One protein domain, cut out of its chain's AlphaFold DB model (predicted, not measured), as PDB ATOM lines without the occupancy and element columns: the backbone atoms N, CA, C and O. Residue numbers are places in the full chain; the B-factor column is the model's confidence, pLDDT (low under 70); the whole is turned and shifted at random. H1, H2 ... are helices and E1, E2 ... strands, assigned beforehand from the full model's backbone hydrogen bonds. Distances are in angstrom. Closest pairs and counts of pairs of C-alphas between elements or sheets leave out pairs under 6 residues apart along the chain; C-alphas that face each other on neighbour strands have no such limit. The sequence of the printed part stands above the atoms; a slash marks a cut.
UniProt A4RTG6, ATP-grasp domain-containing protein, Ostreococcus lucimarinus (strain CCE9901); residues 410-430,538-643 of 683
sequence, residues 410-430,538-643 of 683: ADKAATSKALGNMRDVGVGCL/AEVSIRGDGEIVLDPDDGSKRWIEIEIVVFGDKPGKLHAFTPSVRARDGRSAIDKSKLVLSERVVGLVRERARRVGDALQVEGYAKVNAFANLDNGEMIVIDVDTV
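This is residues 410 to 430 and 538 to 643 of the 683 residues of the protein "ATP-grasp domain-containing protein" of Ostreococcus lucimarinus (strain CCE9901) (UniProt A4RTG6). A strongly twisted sheet of five strands, E3 to E7, curls round one long helix, H2. A small separate hairpin, E1 and E2, lies at one end of the long axis, and the short helix H1 is beside the edge strand E7. The printed part has 127 residues, with named elements in the order H1, E1, E2, E3, E4, E5, H2, E6, E7, and its class is mixed, helices and strands. The five-strand sheet is branched at E3 and its neighbour pairs are antiparallel, as is the pair E1 and E2. The whole is compact, with a radius of gyration of the C-alphas of 14.3 A, yet elongated, spanning 42 by 27 by 27 A.

H1 is residues 412 to 418, beginning at C-alpha 412 (621.450, 491.744, 460.319). E1 is residues 539 to 542 and E2 residues 548 to 551. E3, residues 559 to 570, is the longest strand at 32.4 A, from C-alpha 559 at (625.282, 499.871, 478.760). E4 is residues 573 to 576 and E5 residues 580 to 582. H2, residues 599 to 615, measures 24.4 A. E6, residues 621 to 629, measures 23.7 A and bends by 54 degrees at residue 626. E7, residues 635 to 641, measures 15.9 A and ends at C-alpha 641 (630.041, 497.377, 458.556).

E4 and E5 lie on one side of E3, E6 on the other side. In the hairpin E3 and E4, N 567 and O 575 are 2.8 A apart; between E3 and E5, N 563 and O 580 are 2.9 A apart. E3 and E6 have N 562 and O 626 at 2.8 A. In the hairpin E6 and E7, N 625 and O 639 are 2.9 A apart. H2 is on this sheet; its closest C-alphas to E4 are those of Arg 606 and Ala 576, 5.1 A apart. H1 only grazes the sheet with residues 412 to 416, the C-alphas of Lys 412 and Asp 639 being closest to each other at 6.2 A. H1 and H2 are close but not clearly touching, about perpendicular at 88 degrees; C-alphas 418 and 615 are closest, 7.2 A apart. In the hairpin E1 and E2, N 541 and O 549 are 2.8 A apart. E2 and H2 are apart. In both helices every O i to N i+4 pair is within hydrogen-bond range.

The C-alphas farthest apart, those of Asp 554 and Pro 571, are 44.6 A apart. Residues 431 to 537 are not printed, and C-alphas 430 and 538 are 16.7 A apart across the cut. The link from E5 to H2, 16 residues, is long. The mean pLDDT of the printed part is 87.2; residues 544 to 546 and 585 to 595 are under 70.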
ATOM      1  N   ALA A 410     626.109 492.304 455.818       88.19
ATOM      2  CA  ALA A 410     625.019 493.085 455.242       88.19
ATOM      3  C   ALA A 410     623.641 492.645 455.752       88.19
ATOM      4  O   ALA A 410     622.735 493.475 455.812       88.19
ATOM      5  N   ASP A 411     623.471 491.373 456.127       90.50
ATOM      6  CA  ASP A 411     622.230 490.830 456.670       90.50
ATOM      7  C   ASP A 411     622.286 490.778 458.204       90.50
ATOM      8  O   ASP A 411     622.970 489.953 458.814       90.50
ATOM      9  N   LYS A 412     621.492 491.635 458.850       90.19
ATOM     10  CA  LYS A 412     621.450 491.744 460.319       90.19
ATOM     11  C   LYS A 412     620.987 490.456 461.007       90.19
ATOM     12  O   LYS A 412     621.406 490.174 462.131       90.19
ATOM     13  N   ALA A 413     620.121 489.674 460.362       90.31
ATOM     14  CA  ALA A 413     619.665 488.391 460.886       90.31
ATOM     15  C   ALA A 413     620.751 487.314 460.723       90.31
ATOM     16  O   ALA A 413     621.008 486.561 461.664       90.31
ATOM     17  N   ALA A 414     621.429 487.273 459.570       92.94
ATOM     18  CA  ALA A 414     622.535 486.348 459.327       92.94
ATOM     19  C   ALA A 414     623.733 486.635 460.242       92.94
ATOM     20  O   ALA A 414     624.236 485.710 460.876       92.94
ATOM     21  N   THR A 415     624.118 487.906 460.392       94.56
ATOM     22  CA  THR A 415     625.121 488.364 461.370       94.56
ATOM     23  C   THR A 415     624.793 487.851 462.769       94.56
ATOM     24  O   THR A 415     625.609 487.193 463.408       94.56
ATOM     25  N   SER A 416     623.561 488.076 463.234       93.25
ATOM     26  CA  SER A 416     623.137 487.643 464.569       93.25
ATOM     27  C   SER A 416     623.158 486.127 464.750       93.25
ATOM     28  O   SER A 416     623.382 485.655 465.861       93.25
ATOM     29  N   LYS A 417     622.903 485.363 463.682       93.50
ATOM     30  CA  LYS A 417     622.978 483.900 463.700       93.50
ATOM     31  C   LYS A 417     624.432 483.425 463.736       93.50
ATOM     32  O   LYS A 417     624.735 482.510 464.493       93.50
ATOM     33  N   ALA A 418     625.318 484.052 462.960       95.19
ATOM     34  CA  ALA A 418     626.746 483.735 462.935       95.19
ATOM     35  C   ALA A 418     627.415 483.970 464.301       95.19
ATOM     36  O   ALA A 418     628.258 483.183 464.717       95.19
ATOM     37  N   LEU A 419     626.973 484.995 465.036       96.00
ATOM     38  CA  LEU A 419     627.474 485.320 466.375       96.00
ATOM     39  C   LEU A 419     626.753 484.571 467.514       96.00
ATOM     40  O   LEU A 419     627.069 484.775 468.685       96.00
ATOM     41  N   GLY A 420     625.787 483.697 467.204       91.81
ATOM     42  CA  GLY A 420     624.910 483.069 468.201       91.81
ATOM     43  C   GLY A 420     625.637 482.242 469.268       91.81
ATOM     44  O   GLY A 420     625.162 482.159 470.400       91.81
ATOM     45  N   ASN A 421     626.806 481.692 468.931       91.25
ATOM     46  CA  ASN A 421     627.594 480.826 469.812       91.25
ATOM     47  C   ASN A 421     628.682 481.570 470.603       91.25
ATOM     48  O   ASN A 421     629.494 480.910 471.230       91.25
ATOM     49  N   MET A 422     628.724 482.909 470.578       95.94
ATOM     50  CA  MET A 422     629.797 483.692 471.220       95.94
ATOM     51  C   MET A 422     629.446 484.222 472.621       95.94
ATOM     52  O   MET A 422     630.167 485.050 473.187       95.94
ATOM     53  N   ARG A 423     628.324 483.775 473.199       92.62
ATOM     54  CA  ARG A 423     627.866 484.251 474.517       92.62
ATOM     55  C   ARG A 423     628.851 483.912 475.632       92.62
ATOM     56  O   ARG A 423     629.027 484.711 476.544       92.62
ATOM     57  N   ASP A 424     629.506 482.761 475.533       91.81
ATOM     58  CA  ASP A 424     630.543 482.279 476.449       91.81
ATOM     59  C   ASP A 424     631.765 483.211 476.520       91.81
ATOM     60  O   ASP A 424     632.411 483.311 477.561       91.81
ATOM     61  N   VAL A 425     632.047 483.952 475.445       93.81
ATOM     62  CA  VAL A 425     633.130 484.945 475.394       93.81
ATOM     63  C   VAL A 425     632.647 486.380 475.666       93.81
ATOM     64  O   VAL A 425     633.409 487.337 475.507       93.81
ATOM     65  N   GLY A 426     631.399 486.550 476.115       96.25
ATOM     66  CA  GLY A 426     630.802 487.846 476.455       96.25
ATOM     67  C   GLY A 426     630.340 488.659 475.241       96.25
ATOM     68  O   GLY A 426     630.314 489.888 475.305       96.25
ATOM     69  N   VAL A 427     630.023 487.997 474.124       97.75
ATOM     70  CA  VAL A 427     629.501 488.619 472.900       97.75
ATOM     71  C   VAL A 427     628.121 488.037 472.602       97.75
ATOM     72  O   VAL A 427     627.938 486.828 472.502       97.75
ATOM     73  N   GLY A 428     627.128 488.898 472.430       95.88
ATOM     74  CA  GLY A 428     625.775 488.499 472.082       95.88
ATOM     75  C   GLY A 428     625.157 489.377 471.008       95.88
ATOM     76  O   GLY A 428     625.716 490.372 470.558       95.88
ATOM     77  N   CYS A 429     623.942 489.009 470.634       94.50
ATOM     78  CA  CYS A 429     623.052 489.806 469.810       94.50
ATOM     79  C   CYS A 429     621.660 489.770 470.436       94.50
ATOM     80  O   CYS A 429     621.269 488.763 471.034       94.50
ATOM     81  N   LEU A 430     620.891 490.842 470.253       93.19
ATOM     82  CA  LEU A 430     619.460 490.808 470.552       93.19
ATOM     83  C   LEU A 430     618.762 489.764 469.676       93.19
ATOM     84  O   LEU A 430     619.164 489.561 468.523       93.19
ATOM     85  N   ALA A 538     622.302 503.702 478.165       88.56
ATOM     86  CA  ALA A 538     622.604 505.075 478.547       88.56
ATOM     87  C   ALA A 538     622.965 505.886 477.308       88.56
ATOM     88  O   ALA A 538     623.705 505.429 476.431       88.56
ATOM     89  N   GLU A 539     622.441 507.101 477.256       86.44
ATOM     90  CA  GLU A 539     622.798 508.059 476.225       86.44
ATOM     91  C   GLU A 539     624.013 508.860 476.667       86.44
ATOM     92  O   GLU A 539     624.164 509.194 477.840       86.44
ATOM     93  N   VAL A 540     624.887 509.177 475.719       84.38
ATOM     94  CA  VAL A 540     626.104 509.939 475.993       84.38
ATOM     95  C   VAL A 540     625.936 511.334 475.412       84.38
ATOM     96  O   VAL A 540     625.729 511.495 474.211       84.38
ATOM     97  N   SER A 541     626.013 512.358 476.248       82.00
ATOM     98  CA  SER A 541     625.937 513.759 475.838       82.00
ATOM     99  C   SER A 541     627.313 514.411 475.938       82.00
ATOM    100  O   SER A 541     628.037 514.182 476.900       82.00
ATOM    101  N   ILE A 542     627.669 515.238 474.950       74.88
ATOM    102  CA  ILE A 542     628.908 516.032 474.948       74.88
ATOM    103  C   ILE A 542     628.536 517.504 475.110       74.88
ATOM    104  O   ILE A 542     627.898 518.076 474.221       74.88
ATOM    105  N   ARG A 543     628.945 518.120 476.221       72.62
ATOM    106  CA  ARG A 543     628.710 519.543 476.504       72.62
ATOM    107  C   ARG A 543     629.761 520.439 475.829       72.62
ATOM    108  O   ARG A 543     630.738 519.955 475.256       72.62
ATOM    109  N   GLY A 544     629.504 521.751 475.807       61.31
ATOM    110  CA  GLY A 544     630.271 522.739 475.025       61.31
ATOM    111  C   GLY A 544     631.714 522.966 475.492       61.31
ATOM    112  O   GLY A 544     632.548 523.396 474.702       61.31
ATOM    113  N   ASP A 545     632.014 522.616 476.737       64.94
ATOM    114  CA  ASP A 545     633.348 522.561 477.346       64.94
ATOM    115  C   ASP A 545     634.089 521.241 477.067       64.94
ATOM    116  O   ASP A 545     635.275 521.106 477.357       64.94
ATOM    117  N   GLY A 546     633.404 520.261 476.479       65.06
ATOM    118  CA  GLY A 546     633.937 518.936 476.235       65.06
ATOM    119  C   GLY A 546     633.634 517.912 477.332       65.06
ATOM    120  O   GLY A 546     634.025 516.757 477.145       65.06
ATOM    121  N   GLU A 547     632.890 518.261 478.384       70.81
ATOM    122  CA  GLU A 547     632.415 517.308 479.391       70.81
ATOM    123  C   GLU A 547     631.523 516.232 478.748       70.81
ATOM    124  O   GLU A 547     630.729 516.513 477.838       70.81
ATOM    125  N   ILE A 548     631.672 514.985 479.203       73.56
ATOM    126  CA  ILE A 548     630.779 513.882 478.840       73.56
ATOM    127  C   ILE A 548     629.840 513.625 479.996       73.56
ATOM    128  O   ILE A 548     630.292 513.426 481.118       73.56
ATOM    129  N   VAL A 549     628.555 513.532 479.690       77.19
ATOM    130  CA  VAL A 549     627.541 513.148 480.667       77.19
ATOM    131  C   VAL A 549     626.811 511.911 480.177       77.19
ATOM    132  O   VAL A 549     626.379 511.862 479.021       77.19
ATOM    133  N   LEU A 550     626.682 510.924 481.060       80.44
ATOM    134  CA  LEU A 550     625.829 509.762 480.841       80.44
ATOM    135  C   LEU A 550     624.410 510.096 481.292       80.44
ATOM    136  O   LEU A 550     624.211 510.689 482.345       80.44
ATOM    137  N   ASP A 551     623.419 509.726 480.492       76.12
ATOM    138  CA  ASP A 551     622.012 509.926 480.815       76.12
ATOM    139  C   ASP A 551     621.281 508.570 480.862       76.12
ATOM    140  O   ASP A 551     621.190 507.881 479.831       76.12
ATOM    141  N   PRO A 552     620.766 508.146 482.034       71.81
ATOM    142  CA  PRO A 552     620.829 508.811 483.340       71.81
ATOM    143  C   PRO A 552     622.177 508.580 484.050       71.81
ATOM    144  O   PRO A 552     622.752 507.494 483.968       71.81
ATOM    145  N   ASP A 553     622.648 509.585 484.796       71.25
ATOM    146  CA  ASP A 553     623.913 509.547 485.560       71.25
ATOM    147  C   ASP A 553     623.749 508.930 486.966       71.25
ATOM    148  O   ASP A 553     624.512 509.181 487.895       71.25
ATOM    149  N   ASP A 554     622.695 508.139 487.165       76.00
ATOM    150  CA  ASP A 554     622.370 507.489 488.440       76.00
ATOM    151  C   ASP A 554     622.935 506.062 488.541       76.00
ATOM    152  O   ASP A 554     622.667 505.331 489.496       76.00
ATOM    153  N   GLY A 555     623.698 505.637 487.530       73.69
ATOM    154  CA  GLY A 555     624.261 504.294 487.436       73.69
ATOM    155  C   GLY A 555     623.232 503.197 487.138       73.69
ATOM    156  O   GLY A 555     623.620 502.030 487.055       73.69
ATOM    157  N   SER A 556     621.952 503.530 486.926       80.06
ATOM    158  CA  SER A 556     620.900 502.548 486.609       80.06
ATOM    159  C   SER A 556     621.109 501.885 485.247       80.06
ATOM    160  O   SER A 556     620.722 500.731 485.039       80.06
ATOM    161  N   LYS A 557     621.766 502.588 484.318       85.12
ATOM    162  CA  LYS A 557     622.098 502.083 482.988       85.12
ATOM    163  C   LYS A 557     623.590 501.815 482.878       85.12
ATOM    164  O   LYS A 557     624.417 502.718 482.916       85.12
ATOM    165  N   ARG A 558     623.928 500.539 482.695       90.31
ATOM    166  CA  ARG A 558     625.315 500.063 482.586       90.31
ATOM    167  C   ARG A 558     625.737 499.713 481.168       90.31
ATOM    168  O   ARG A 558     626.737 499.034 480.993       90.31
ATOM    169  N   TRP A 559     624.986 500.144 480.163       93.38
ATOM    170  CA  TRP A 559     625.282 499.871 478.760       93.38
ATOM    171  C   TRP A 559     625.350 501.170 477.980       93.38
ATOM    172  O   TRP A 559     624.480 502.010 478.162       93.38
ATOM    173  N   ILE A 560     626.324 501.307 477.090       92.06
ATOM    174  CA  ILE A 560     626.450 502.448 476.174       92.06
ATOM    175  C   ILE A 560     626.605 501.965 474.742       92.06
ATOM    176  O   ILE A 560     627.046 500.842 474.511       92.06
ATOM    177  N   GLU A 561     626.278 502.812 473.779       92.50
ATOM    178  CA  GLU A 561     626.527 502.520 472.373       92.50
ATOM    179  C   GLU A 561     627.956 502.904 471.965       92.50
ATOM    180  O   GLU A 561     628.422 504.020 472.216       92.50
ATOM    181  N   ILE A 562     628.650 501.967 471.321       92.50
ATOM    182  CA  ILE A 562     630.027 502.113 470.860       92.50
ATOM    183  C   ILE A 562     630.166 501.733 469.386       92.50
ATOM    184  O   ILE A 562     629.432 500.892 468.855       92.50
ATOM    185  N   GLU A 563     631.170 502.316 468.741       92.88
ATOM    186  CA  GLU A 563     631.685 501.843 467.460       92.88
ATOM    187  C   GLU A 563     633.146 501.422 467.628       92.88
ATOM    188  O   GLU A 563     633.920 502.092 468.307       92.88
ATOM    189  N   ILE A 564     633.557 500.327 466.999       94.38
ATOM    190  CA  ILE A 564     634.942 499.854 467.062       94.38
ATOM    191  C   ILE A 564     635.376 499.280 465.720       94.38
ATOM    192  O   ILE A 564     634.699 498.430 465.139       94.38
ATOM    193  N   VAL A 565     636.499 499.764 465.204       95.25
ATOM    194  CA  VAL A 565     637.094 499.274 463.964       95.25
ATOM    195  C   VAL A 565     637.945 498.051 464.260       95.25
ATOM    196  O   VAL A 565     638.812 498.066 465.131       95.25
ATOM    197  N   VAL A 566     637.699 496.989 463.503       95.62
ATOM    198  CA  VAL A 566     638.561 495.815 463.434       95.62
ATOM    199  C   VAL A 566     639.371 495.933 462.157       95.62
ATOM    200  O   VAL A 566     638.803 496.110 461.078       95.62
ATOM    201  N   PHE A 567     640.688 495.838 462.279       94.12
ATOM    202  CA  PHE A 567     641.635 495.989 461.190       94.12
ATOM    203  C   PHE A 567     642.615 494.817 461.176       94.12
ATOM    204  O   PHE A 567     643.109 494.381 462.213       94.12
ATOM    205  N   GLY A 568     642.892 494.279 459.997       88.69
ATOM    206  CA  GLY A 568     643.922 493.276 459.788       88.69
ATOM    207  C   GLY A 568     644.819 493.716 458.656       88.69
ATOM    208  O   GLY A 568     644.449 493.606 457.498       88.69
ATOM    209  N   ASP A 569     646.009 494.197 458.983       79.62
ATOM    210  CA  ASP A 569     647.051 494.566 458.021       79.62
ATOM    211  C   ASP A 569     647.931 493.374 457.611       79.62
ATOM    212  O   ASP A 569     648.786 493.488 456.732       79.62
ATOM    213  N   LYS A 570     647.710 492.209 458.232       81.25
ATOM    214  CA  LYS A 570     648.391 490.950 457.931       81.25
ATOM    215  C   LYS A 570     647.365 489.837 457.736       81.25
ATOM    216  O   LYS A 570     646.373 489.779 458.465       81.25
ATOM    217  N   PRO A 571     647.599 488.899 456.805       76.81
ATOM    218  CA  PRO A 571     646.635 487.839 456.562       76.81
ATOM    219  C   PRO A 571     646.383 486.983 457.806       76.81
ATOM    220  O   PRO A 571     647.329 486.490 458.427       76.81
ATOM    221  N   GLY A 572     645.109 486.786 458.143       75.94
ATOM    222  CA  GLY A 572     644.686 485.987 459.296       75.94
ATOM    223  C   GLY A 572     644.982 486.617 460.662       75.94
ATOM    224  O   GLY A 572     644.848 485.932 461.671       75.94
ATOM    225  N   LYS A 573     645.410 487.887 460.721       86.75
ATOM    226  CA  LYS A 573     645.624 488.611 461.980       86.75
ATOM    227  C   LYS A 573     644.772 489.867 462.007       86.75
ATOM    228  O   LYS A 573     645.078 490.838 461.323       86.75
ATOM    229  N   LEU A 574     643.736 489.836 462.834       93.06
ATOM    230  CA  LEU A 574     642.915 490.995 463.154       93.06
ATOM    231  C   LEU A 574     643.340 491.584 464.501       93.06
ATOM    232  O   LEU A 574     643.699 490.857 465.429       93.06
ATOM    233  N   HIS A 575     643.241 492.898 464.623       93.44
ATOM    234  CA  HIS A 575     643.233 493.636 465.879       93.44
ATOM    235  C   HIS A 575     642.062 494.615 465.861       93.44
ATOM    236  O   HIS A 575     641.513 494.923 464.805       93.44
ATOM    237  N   ALA A 576     641.650 495.082 467.032       95.12
ATOM    238  CA  ALA A 576     640.621 496.103 467.147       95.12
ATOM    239  C   ALA A 576     641.236 497.388 467.700       95.12
ATOM    240  O   ALA A 576     642.043 497.340 468.639       95.12
ATOM    241  N   PHE A 577     640.859 498.519 467.116       93.56
ATOM    242  CA  PHE A 577     641.252 499.833 467.610       93.56
ATOM    243  C   PHE A 577     640.504 500.190 468.889       93.56
ATOM    244  O   PHE A 577     639.617 499.475 469.355       93.56
ATOM    245  N   THR A 578     640.879 501.311 469.474       91.06
ATOM    246  CA  THR A 578     640.223 501.906 470.625       91.06
ATOM    247  C   THR A 578     638.769 502.237 470.257       91.06
ATOM    248  O   THR A 578     638.530 502.901 469.247       91.06
ATOM    249  N   PRO A 579     637.770 501.779 471.038       92.00
ATOM    250  CA  PRO A 579     636.366 502.045 470.743       92.00
ATOM    251  C   PRO A 579     636.059 503.543 470.826       92.00
ATOM    252  O   PRO A 579     636.588 504.252 471.685       92.00
ATOM    253  N   SER A 580     635.141 504.006 469.985       89.31
ATOM    254  CA  SER A 580     634.490 505.308 470.113       89.31
ATOM    255  C   SER A 580     633.132 505.163 470.785       89.31
ATOM    256  O   SER A 580     632.434 504.172 470.574       89.31
ATOM    257  N   VAL A 581     632.718 506.168 471.552       87.38
ATOM    258  CA  VAL A 581     631.351 506.226 472.096       87.38
ATOM    259  C   VAL A 581     630.462 507.022 471.148       87.38
ATOM    260  O   VAL A 581     630.890 508.061 470.637       87.38
ATOM    261  N   ARG A 582     629.231 506.555 470.917       84.06
ATOM    262  CA  ARG A 582     628.231 507.290 470.134       84.06
ATOM    263  C   ARG A 582     627.470 508.260 471.039       84.06
ATOM    264  O   ARG A 582     626.784 507.846 471.967       84.06
ATOM    265  N   ALA A 583     627.596 509.552 470.758       79.38
ATOM    266  CA  ALA A 583     626.864 510.601 471.452       79.38
ATOM    267  C   ALA A 583     625.433 510.770 470.903       79.38
ATOM    268  O   ALA A 583     625.151 510.411 469.756       79.38
ATOM    269  N   ARG A 584     624.536 511.372 471.700       76.50
ATOM    270  CA  ARG A 584     623.116 511.634 471.369       76.50
ATOM    271  C   ARG A 584     622.941 512.391 470.051       76.50
ATOM    272  O   ARG A 584     622.002 512.144 469.306       76.50
ATOM    273  N   ASP A 585     623.849 513.310 469.757       67.94
ATOM    274  CA  ASP A 585     623.846 514.113 468.530       67.94
ATOM    275  C   ASP A 585     624.433 513.380 467.307       67.94
ATOM    276  O   ASP A 585     624.679 513.990 466.264       67.94
ATOM    277  N   GLY A 586     624.683 512.073 467.431       66.06
ATOM    278  CA  GLY A 586     625.241 511.225 466.383       66.06
ATOM    279  C   GLY A 586     626.751 511.379 466.190       66.06
ATOM    280  O   GLY A 586     627.314 510.751 465.290       66.06
ATOM    281  N   ARG A 587     627.445 512.193 467.000       67.00
ATOM    282  CA  ARG A 587     628.909 512.306 466.941       67.00
ATOM    283  C   ARG A 587     629.554 511.090 467.608       67.00
ATOM    284  O   ARG A 587     629.143 510.671 468.682       67.00
ATOM    285  N   SER A 588     630.596 510.546 466.984       67.69
ATOM    286  CA  SER A 588     631.505 509.614 467.660       67.69
ATOM    287  C   SER A 588     632.561 510.394 468.434       67.69
ATOM    288  O   SER A 588     633.057 511.410 467.948       67.69
ATOM    289  N   ALA A 589     632.879 509.934 469.638       66.25
ATOM    290  CA  ALA A 589     633.840 510.564 470.535       66.25
ATOM    291  C   ALA A 589     634.896 509.529 470.954       66.25
ATOM    292  O   ALA A 589     634.617 508.638 471.759       66.25
ATOM    293  N   ILE A 590     636.090 509.621 470.360       58.75
ATOM    294  CA  ILE A 590     637.194 508.652 470.526       58.75
ATOM    295  C   ILE A 590     638.105 509.046 471.681       58.75
ATOM    296  O   ILE A 590     638.255 508.257 472.606       58.75
ATOM    297  N   ASP A 591     638.554 510.306 471.728       57.44
ATOM    298  CA  ASP A 591     639.352 510.904 472.828       57.44
ATOM    299  C   ASP A 591     638.672 510.838 474.210       57.44
ATOM    300  O   ASP A 591     639.208 511.227 475.242       57.44
ATOM    301  N   LYS A 592     637.438 510.362 474.207       59.03
ATOM    302  CA  LYS A 592     636.427 510.479 475.234       59.03
ATOM    303  C   LYS A 592     635.900 509.117 475.680       59.03
ATOM    304  O   LYS A 592     635.215 509.032 476.692       59.03
ATOM    305  N   SER A 593     636.267 508.034 474.990       60.94
ATOM    306  CA  SER A 593     635.919 506.677 475.416       60.94
ATOM    307  C   SER A 593     636.601 506.280 476.721       60.94
ATOM    308  O   SER A 593     635.954 505.656 477.555       60.94
ATOM    309  N   LYS A 594     637.833 506.744 476.964       65.25
ATOM    310  CA  LYS A 594     638.561 506.567 478.237       65.25
ATOM    311  C   LYS A 594     637.906 507.270 479.437       65.25
ATOM    312  O   LYS A 594     638.185 506.903 480.571       65.25
ATOM    313  N   LEU A 595     637.037 508.260 479.202       66.94
ATOM    314  CA  LEU A 595     636.290 508.950 480.265       66.94
ATOM    315  C   LEU A 595     635.047 508.167 480.716       66.94
ATOM    316  O   LEU A 595     634.521 508.426 481.791       66.94
ATOM    317  N   VAL A 596     634.577 507.219 479.899       76.69
ATOM    318  CA  VAL A 596     633.354 506.441 480.157       76.69
ATOM    319  C   VAL A 596     633.672 504.964 480.403       76.69
ATOM    320  O   VAL A 596     633.032 504.311 481.224       76.69
ATOM    321  N   LEU A 597     634.675 504.424 479.712       83.75
ATOM    322  CA  LEU A 597     635.124 503.041 479.820       83.75
ATOM    323  C   LEU A 597     636.477 502.997 480.529       83.75
ATOM    324  O   LEU A 597     637.446 503.597 480.068       83.75
ATOM    325  N   SER A 598     636.563 502.220 481.610       88.69
ATOM    326  CA  SER A 598     637.852 501.919 482.245       88.69
ATOM    327  C   SER A 598     638.803 501.218 481.266       88.69
ATOM    328  O   SER A 598     638.357 500.472 480.391       88.69
ATOM    329  N   GLU A 599     640.116 501.370 481.450       89.56
ATOM    330  CA  GLU A 599     641.124 500.711 480.597       89.56
ATOM    331  C   GLU A 599     640.930 499.192 480.509       89.56
ATOM    332  O   GLU A 599     641.021 498.603 479.430       89.56
ATOM    333  N   ARG A 600     640.566 498.553 481.629       93.56
ATOM    334  CA  ARG A 600     640.241 497.120 481.660       93.56
ATOM    335  C   ARG A 600     639.080 496.785 480.723       93.56
ATOM    336  O   ARG A 600     639.136 495.792 480.002       93.56
ATOM    337  N   VAL A 601     638.019 497.590 480.745       94.12
ATOM    338  CA  VAL A 601     636.833 497.388 479.901       94.12
ATOM    339  C   VAL A 601     637.164 497.649 478.437       94.12
ATOM    340  O   VAL A 601     636.767 496.853 477.591       94.12
ATOM    341  N   VAL A 602     637.957 498.680 478.137       92.69
ATOM    342  CA  VAL A 602     638.463 498.928 476.779       92.69
ATOM    343  C   VAL A 602     639.243 497.719 476.251       92.69
ATOM    344  O   VAL A 602     638.971 497.270 475.139       92.69
ATOM    345  N   GLY A 603     640.148 497.133 477.046       93.81
ATOM    346  CA  GLY A 603     640.877 495.917 476.665       93.81
ATOM    347  C   GLY A 603     639.954 494.729 476.362       93.81
ATOM    348  O   GLY A 603     640.121 494.056 475.344       93.81
ATOM    349  N   LEU A 604     638.930 494.509 477.196       96.50
ATOM    350  CA  LEU A 604     637.936 493.447 476.986       96.50
ATOM    351  C   LEU A 604     637.097 493.673 475.723       96.50
ATOM    352  O   LEU A 604     636.877 492.734 474.958       96.50
ATOM    353  N   VAL A 605     636.653 494.907 475.487       96.19
ATOM    354  CA  VAL A 605     635.890 495.290 474.292       96.19
ATOM    355  C   VAL A 605     636.736 495.120 473.030       96.19
ATOM    356  O   VAL A 605     636.240 494.564 472.052       96.19
ATOM    357  N   ARG A 606     638.016 495.516 473.040       95.81
ATOM    358  CA  ARG A 606     638.930 495.321 471.898       95.81
ATOM    359  C   ARG A 606     639.097 493.842 471.558       95.81
ATOM    360  O   ARG A 606     638.919 493.451 470.405       95.81
ATOM    361  N   GLU A 607     639.374 493.001 472.554       96.88
ATOM    362  CA  GLU A 607     639.521 491.557 472.336       96.88
ATOM    363  C   GLU A 607     638.215 490.913 471.843       96.88
ATOM    364  O   GLU A 607     638.227 490.086 470.929       96.88
ATOM    365  N   ARG A 608     637.061 491.309 472.389       97.88
ATOM    366  CA  ARG A 608     635.753 490.803 471.945       97.88
ATOM    367  C   ARG A 608     635.403 491.255 470.529       97.88
ATOM    368  O   ARG A 608     634.960 490.430 469.733       97.88
ATOM    369  N   ALA A 609     635.661 492.513 470.178       97.44
ATOM    370  CA  ALA A 609     635.472 493.019 468.820       97.44
ATOM    371  C   ALA A 609     636.368 492.293 467.807       97.44
ATOM    372  O   ALA A 609     635.901 491.907 466.736       97.44
ATOM    373  N   ARG A 610     637.632 492.024 468.162       96.88
ATOM    374  CA  ARG A 610     638.536 491.193 467.355       96.88
ATOM    375  C   ARG A 610     637.944 489.801 467.100       96.88
ATOM    376  O   ARG A 610     637.903 489.365 465.954       96.88
ATOM    377  N   ARG A 611     637.418 489.130 468.136       96.69
ATOM    378  CA  ARG A 611     636.740 487.822 468.002       96.69
ATOM    379  C   ARG A 611     635.480 487.884 467.141       96.69
ATOM    380  O   ARG A 611     635.209 486.931 466.417       96.69
ATOM    381  N   VAL A 612     634.715 488.976 467.210       97.62
ATOM    382  CA  VAL A 612     633.584 489.216 466.295       97.62
ATOM    383  C   VAL A 612     634.088 489.242 464.849       97.62
ATOM    384  O   VAL A 612     633.497 488.593 463.989       97.62
ATOM    385  N   GLY A 613     635.204 489.932 464.592       95.62
ATOM    386  CA  GLY A 613     635.864 489.943 463.288       95.62
ATOM    387  C   GLY A 613     636.265 488.543 462.811       95.62
ATOM    388  O   GLY A 613     635.912 488.165 461.694       95.62
ATOM    389  N   ASP A 614     636.917 487.748 463.667       94.75
ATOM    390  CA  ASP A 614     637.292 486.359 463.355       94.75
ATOM    391  C   ASP A 614     636.066 485.495 463.012       94.75
ATOM    392  O   ASP A 614     636.050 484.799 461.996       94.75
ATOM    393  N   ALA A 615     635.018 485.555 463.843       95.62
ATOM    394  CA  ALA A 615     633.795 484.766 463.676       95.62
ATOM    395  C   ALA A 615     633.045 485.094 462.376       95.62
ATOM    396  O   ALA A 615     632.420 484.214 461.781       95.62
ATOM    397  N   LEU A 616     633.122 486.346 461.920       95.00
ATOM    398  CA  LEU A 616     632.517 486.800 460.666       95.00
ATOM    399  C   LEU A 616     633.471 486.713 459.469       95.00
ATOM    400  O   LEU A 616     633.075 487.085 458.365       95.00
ATOM    401  N   GLN A 617     634.696 486.213 459.668       93.44
ATOM    402  CA  GLN A 617     635.737 486.118 458.639       93.44
ATOM    403  C   GLN A 617     636.040 487.479 457.991       93.44
ATOM    404  O   GLN A 617     636.192 487.596 456.773       93.44
ATOM    405  N   VAL A 618     636.087 488.528 458.816       93.00
ATOM    406  CA  VAL A 618     636.460 489.877 458.387       93.00
ATOM    407  C   VAL A 618     637.904 489.882 457.894       93.00
ATOM    408  O   VAL A 618     638.808 489.330 458.513       93.00
ATOM    409  N   GLU A 619     638.120 490.553 456.767       89.81
ATOM    410  CA  GLU A 619     639.437 490.790 456.186       89.81
ATOM    411  C   GLU A 619     639.590 492.275 455.851       89.81
ATOM    412  O   GLU A 619     638.618 492.952 455.506       89.81
ATOM    413  N   GLY A 620     640.814 492.796 455.936       91.94
ATOM    414  CA  GLY A 620     641.063 494.222 455.753       91.94
ATOM    415  C   GLY A 620     640.519 495.005 456.930       91.94
ATOM    416  O   GLY A 620     641.191 495.115 457.947       91.94
ATOM    417  N   TYR A 621     639.315 495.545 456.799       93.62
ATOM    418  CA  TYR A 621     638.682 496.358 457.828       93.62
ATOM    419  C   TYR A 621     637.174 496.134 457.872       93.62
ATOM    420  O   TYR A 621     636.527 495.923 456.843       93.62
ATOM    421  N   ALA A 622     636.610 496.255 459.069       94.12
ATOM    422  CA  ALA A 622     635.187 496.472 459.285       94.12
ATOM    423  C   ALA A 622     634.975 497.325 460.536       94.12
ATOM    424  O   ALA A 622     635.836 497.383 461.413       94.12
ATOM    425  N   LYS A 623     633.811 497.955 460.652       93.75
ATOM    426  CA  LYS A 623     633.383 498.634 461.877       93.75
ATOM    427  C   LYS A 623     632.270 497.841 462.547       93.75
ATOM    428  O   LYS A 623     631.231 497.597 461.944       93.75
ATOM    429  N   VAL A 624     632.469 497.457 463.797       95.75
ATOM    430  CA  VAL A 624     631.467 496.801 464.638       95.75
ATOM    431  C   VAL A 624     630.721 497.878 465.420       95.75
ATOM    432  O   VAL A 624     631.333 498.645 466.162       95.75
ATOM    433  N   ASN A 625     629.401 497.934 465.264       93.81
ATOM    434  CA  ASN A 625     628.532 498.726 466.127       93.81
ATOM    435  C   ASN A 625     627.956 497.816 467.218       93.81
ATOM    436  O   ASN A 625     627.399 496.755 466.916       93.81
ATOM    437  N   ALA A 626     628.064 498.214 468.480       95.81
ATOM    438  CA  ALA A 626     627.624 497.394 469.603       95.81
ATOM    439  C   ALA A 626     627.168 498.246 470.787       95.81
ATOM    440  O   ALA A 626     627.590 499.387 470.942       95.81
ATOM    441  N   PHE A 627     626.365 497.656 471.668       96.06
ATOM    442  CA  PHE A 627     626.285 498.125 473.044       96.06
ATOM    443  C   PHE A 627     627.389 497.463 473.865       96.06
ATOM    444  O   PHE A 627     627.579 496.253 473.752       96.06
ATOM    445  N   ALA A 628     628.086 498.232 474.694       95.69
ATOM    446  CA  ALA A 628     629.107 497.744 475.615       95.69
ATOM    447  C   ALA A 628     628.679 497.966 477.063       95.69
ATOM    448  O   ALA A 628     628.215 499.050 477.422       95.69
ATOM    449  N   ASN A 629     628.856 496.941 477.891       95.06
ATOM    450  CA  ASN A 629     628.630 497.038 479.322       95.06
ATOM    451  C   ASN A 629     629.809 497.747 480.012       95.06
ATOM    452  O   ASN A 629     630.967 497.369 479.824       95.06
ATOM    453  N   LEU A 630     629.509 498.746 480.838       91.75
ATOM    454  CA  LEU A 630     630.486 499.597 481.518       91.75
ATOM    455  C   LEU A 630     631.317 498.868 482.578       91.75
ATOM    456  O   LEU A 630     632.426 499.299 482.879       91.75
ATOM    457  N   ASP A 631     630.802 497.776 483.141       91.94
ATOM    458  CA  ASP A 631     631.426 497.067 484.258       91.94
ATOM    459  C   ASP A 631     632.261 495.877 483.775       91.94
ATOM    460  O   ASP A 631     633.374 495.641 484.248       91.94
ATOM    461  N   ASN A 632     631.745 495.096 482.827       94.44
ATOM    462  CA  ASN A 632     632.356 493.826 482.425       94.44
ATOM    463  C   ASN A 632     632.787 493.790 480.948       94.44
ATOM    464  O   ASN A 632     633.391 492.802 480.522       94.44
ATOM    465  N   GLY A 633     632.503 494.847 480.180       94.88
ATOM    466  CA  GLY A 633     632.820 494.983 478.756       94.88
ATOM    467  C   GLY A 633     632.066 494.036 477.827       94.88
ATOM    468  O   GLY A 633     632.530 493.821 476.702       94.88
ATOM    469  N   GLU A 634     631.025 493.347 478.297       97.62
ATOM    470  CA  GLU A 634     630.198 492.487 477.444       97.62
ATOM    471  C   GLU A 634     629.638 493.304 476.284       97.62
ATOM    472  O   GLU A 634     629.357 494.494 476.429       97.62
ATOM    473  N   MET A 635     629.497 492.663 475.129       97.88
ATOM    474  CA  MET A 635     629.080 493.317 473.896       97.88
ATOM    475  C   MET A 635     627.765 492.738 473.391       97.88
ATOM    476  O   MET A 635     627.631 491.526 473.238       97.88
ATOM    477  N   ILE A 636     626.822 493.609 473.041       97.25
ATOM    478  CA  ILE A 636     625.643 493.258 472.246       97.25
ATOM    479  C   ILE A 636     625.825 493.872 470.863       97.25
ATOM    480  O   ILE A 636     625.653 495.075 470.683       97.25
ATOM    481  N   VAL A 637     626.186 493.049 469.881       97.00
ATOM    482  CA  VAL A 637     626.454 493.493 468.509       97.00
ATOM    483  C   VAL A 637     625.145 493.897 467.833       97.00
ATOM    484  O   VAL A 637     624.193 493.107 467.756       97.00
ATOM    485  N   ILE A 638     625.116 495.137 467.344       92.62
ATOM    486  CA  ILE A 638     623.994 495.745 466.624       92.62
ATOM    487  C   ILE A 638     624.091 495.378 465.140       92.62
ATOM    488  O   ILE A 638     623.151 494.806 464.582       92.62
ATOM    489  N   ASP A 639     625.230 495.693 464.519       91.44
ATOM    490  CA  ASP A 639     625.603 495.311 463.157       91.44
ATOM    491  C   ASP A 639     627.128 495.417 462.939       91.44
ATOM    492  O   ASP A 639     627.868 495.908 463.797       91.44
ATOM    493  N   VAL A 640     627.591 494.916 461.789       93.38
ATOM    494  CA  VAL A 640     628.987 495.004 461.347       93.38
ATOM    495  C   VAL A 640     629.032 495.590 459.942       93.38
ATOM    496  O   VAL A 640     628.290 495.189 459.050       93.38
ATOM    497  N   ASP A 641     629.901 496.571 459.755       89.69
ATOM    498  CA  ASP A 641     630.041 497.377 458.556       89.69
ATOM    499  C   ASP A 641     631.332 497.040 457.818       89.69
ATOM    500  O   ASP A 641     632.410 497.462 458.227       89.69
ATOM    501  N   THR A 642     631.231 496.297 456.721       90.75
ATOM    502  CA  THR A 642     632.382 495.871 455.909       90.75
ATOM    503  C   THR A 642     632.838 496.918 454.890       90.75
ATOM    504  O   THR A 642     633.800 496.690 454.160       90.75
ATOM    505  N   VAL A 643     632.148 498.059 454.825       85.94
ATOM    506  CA  VAL A 643     632.483 499.230 453.997       85.94
ATOM    507  C   VAL A 643     632.238 500.502 454.821       85.94
ATOM    508  O   VAL A 643     631.357 501.302 454.498       85.94
TER     509      VAL A 643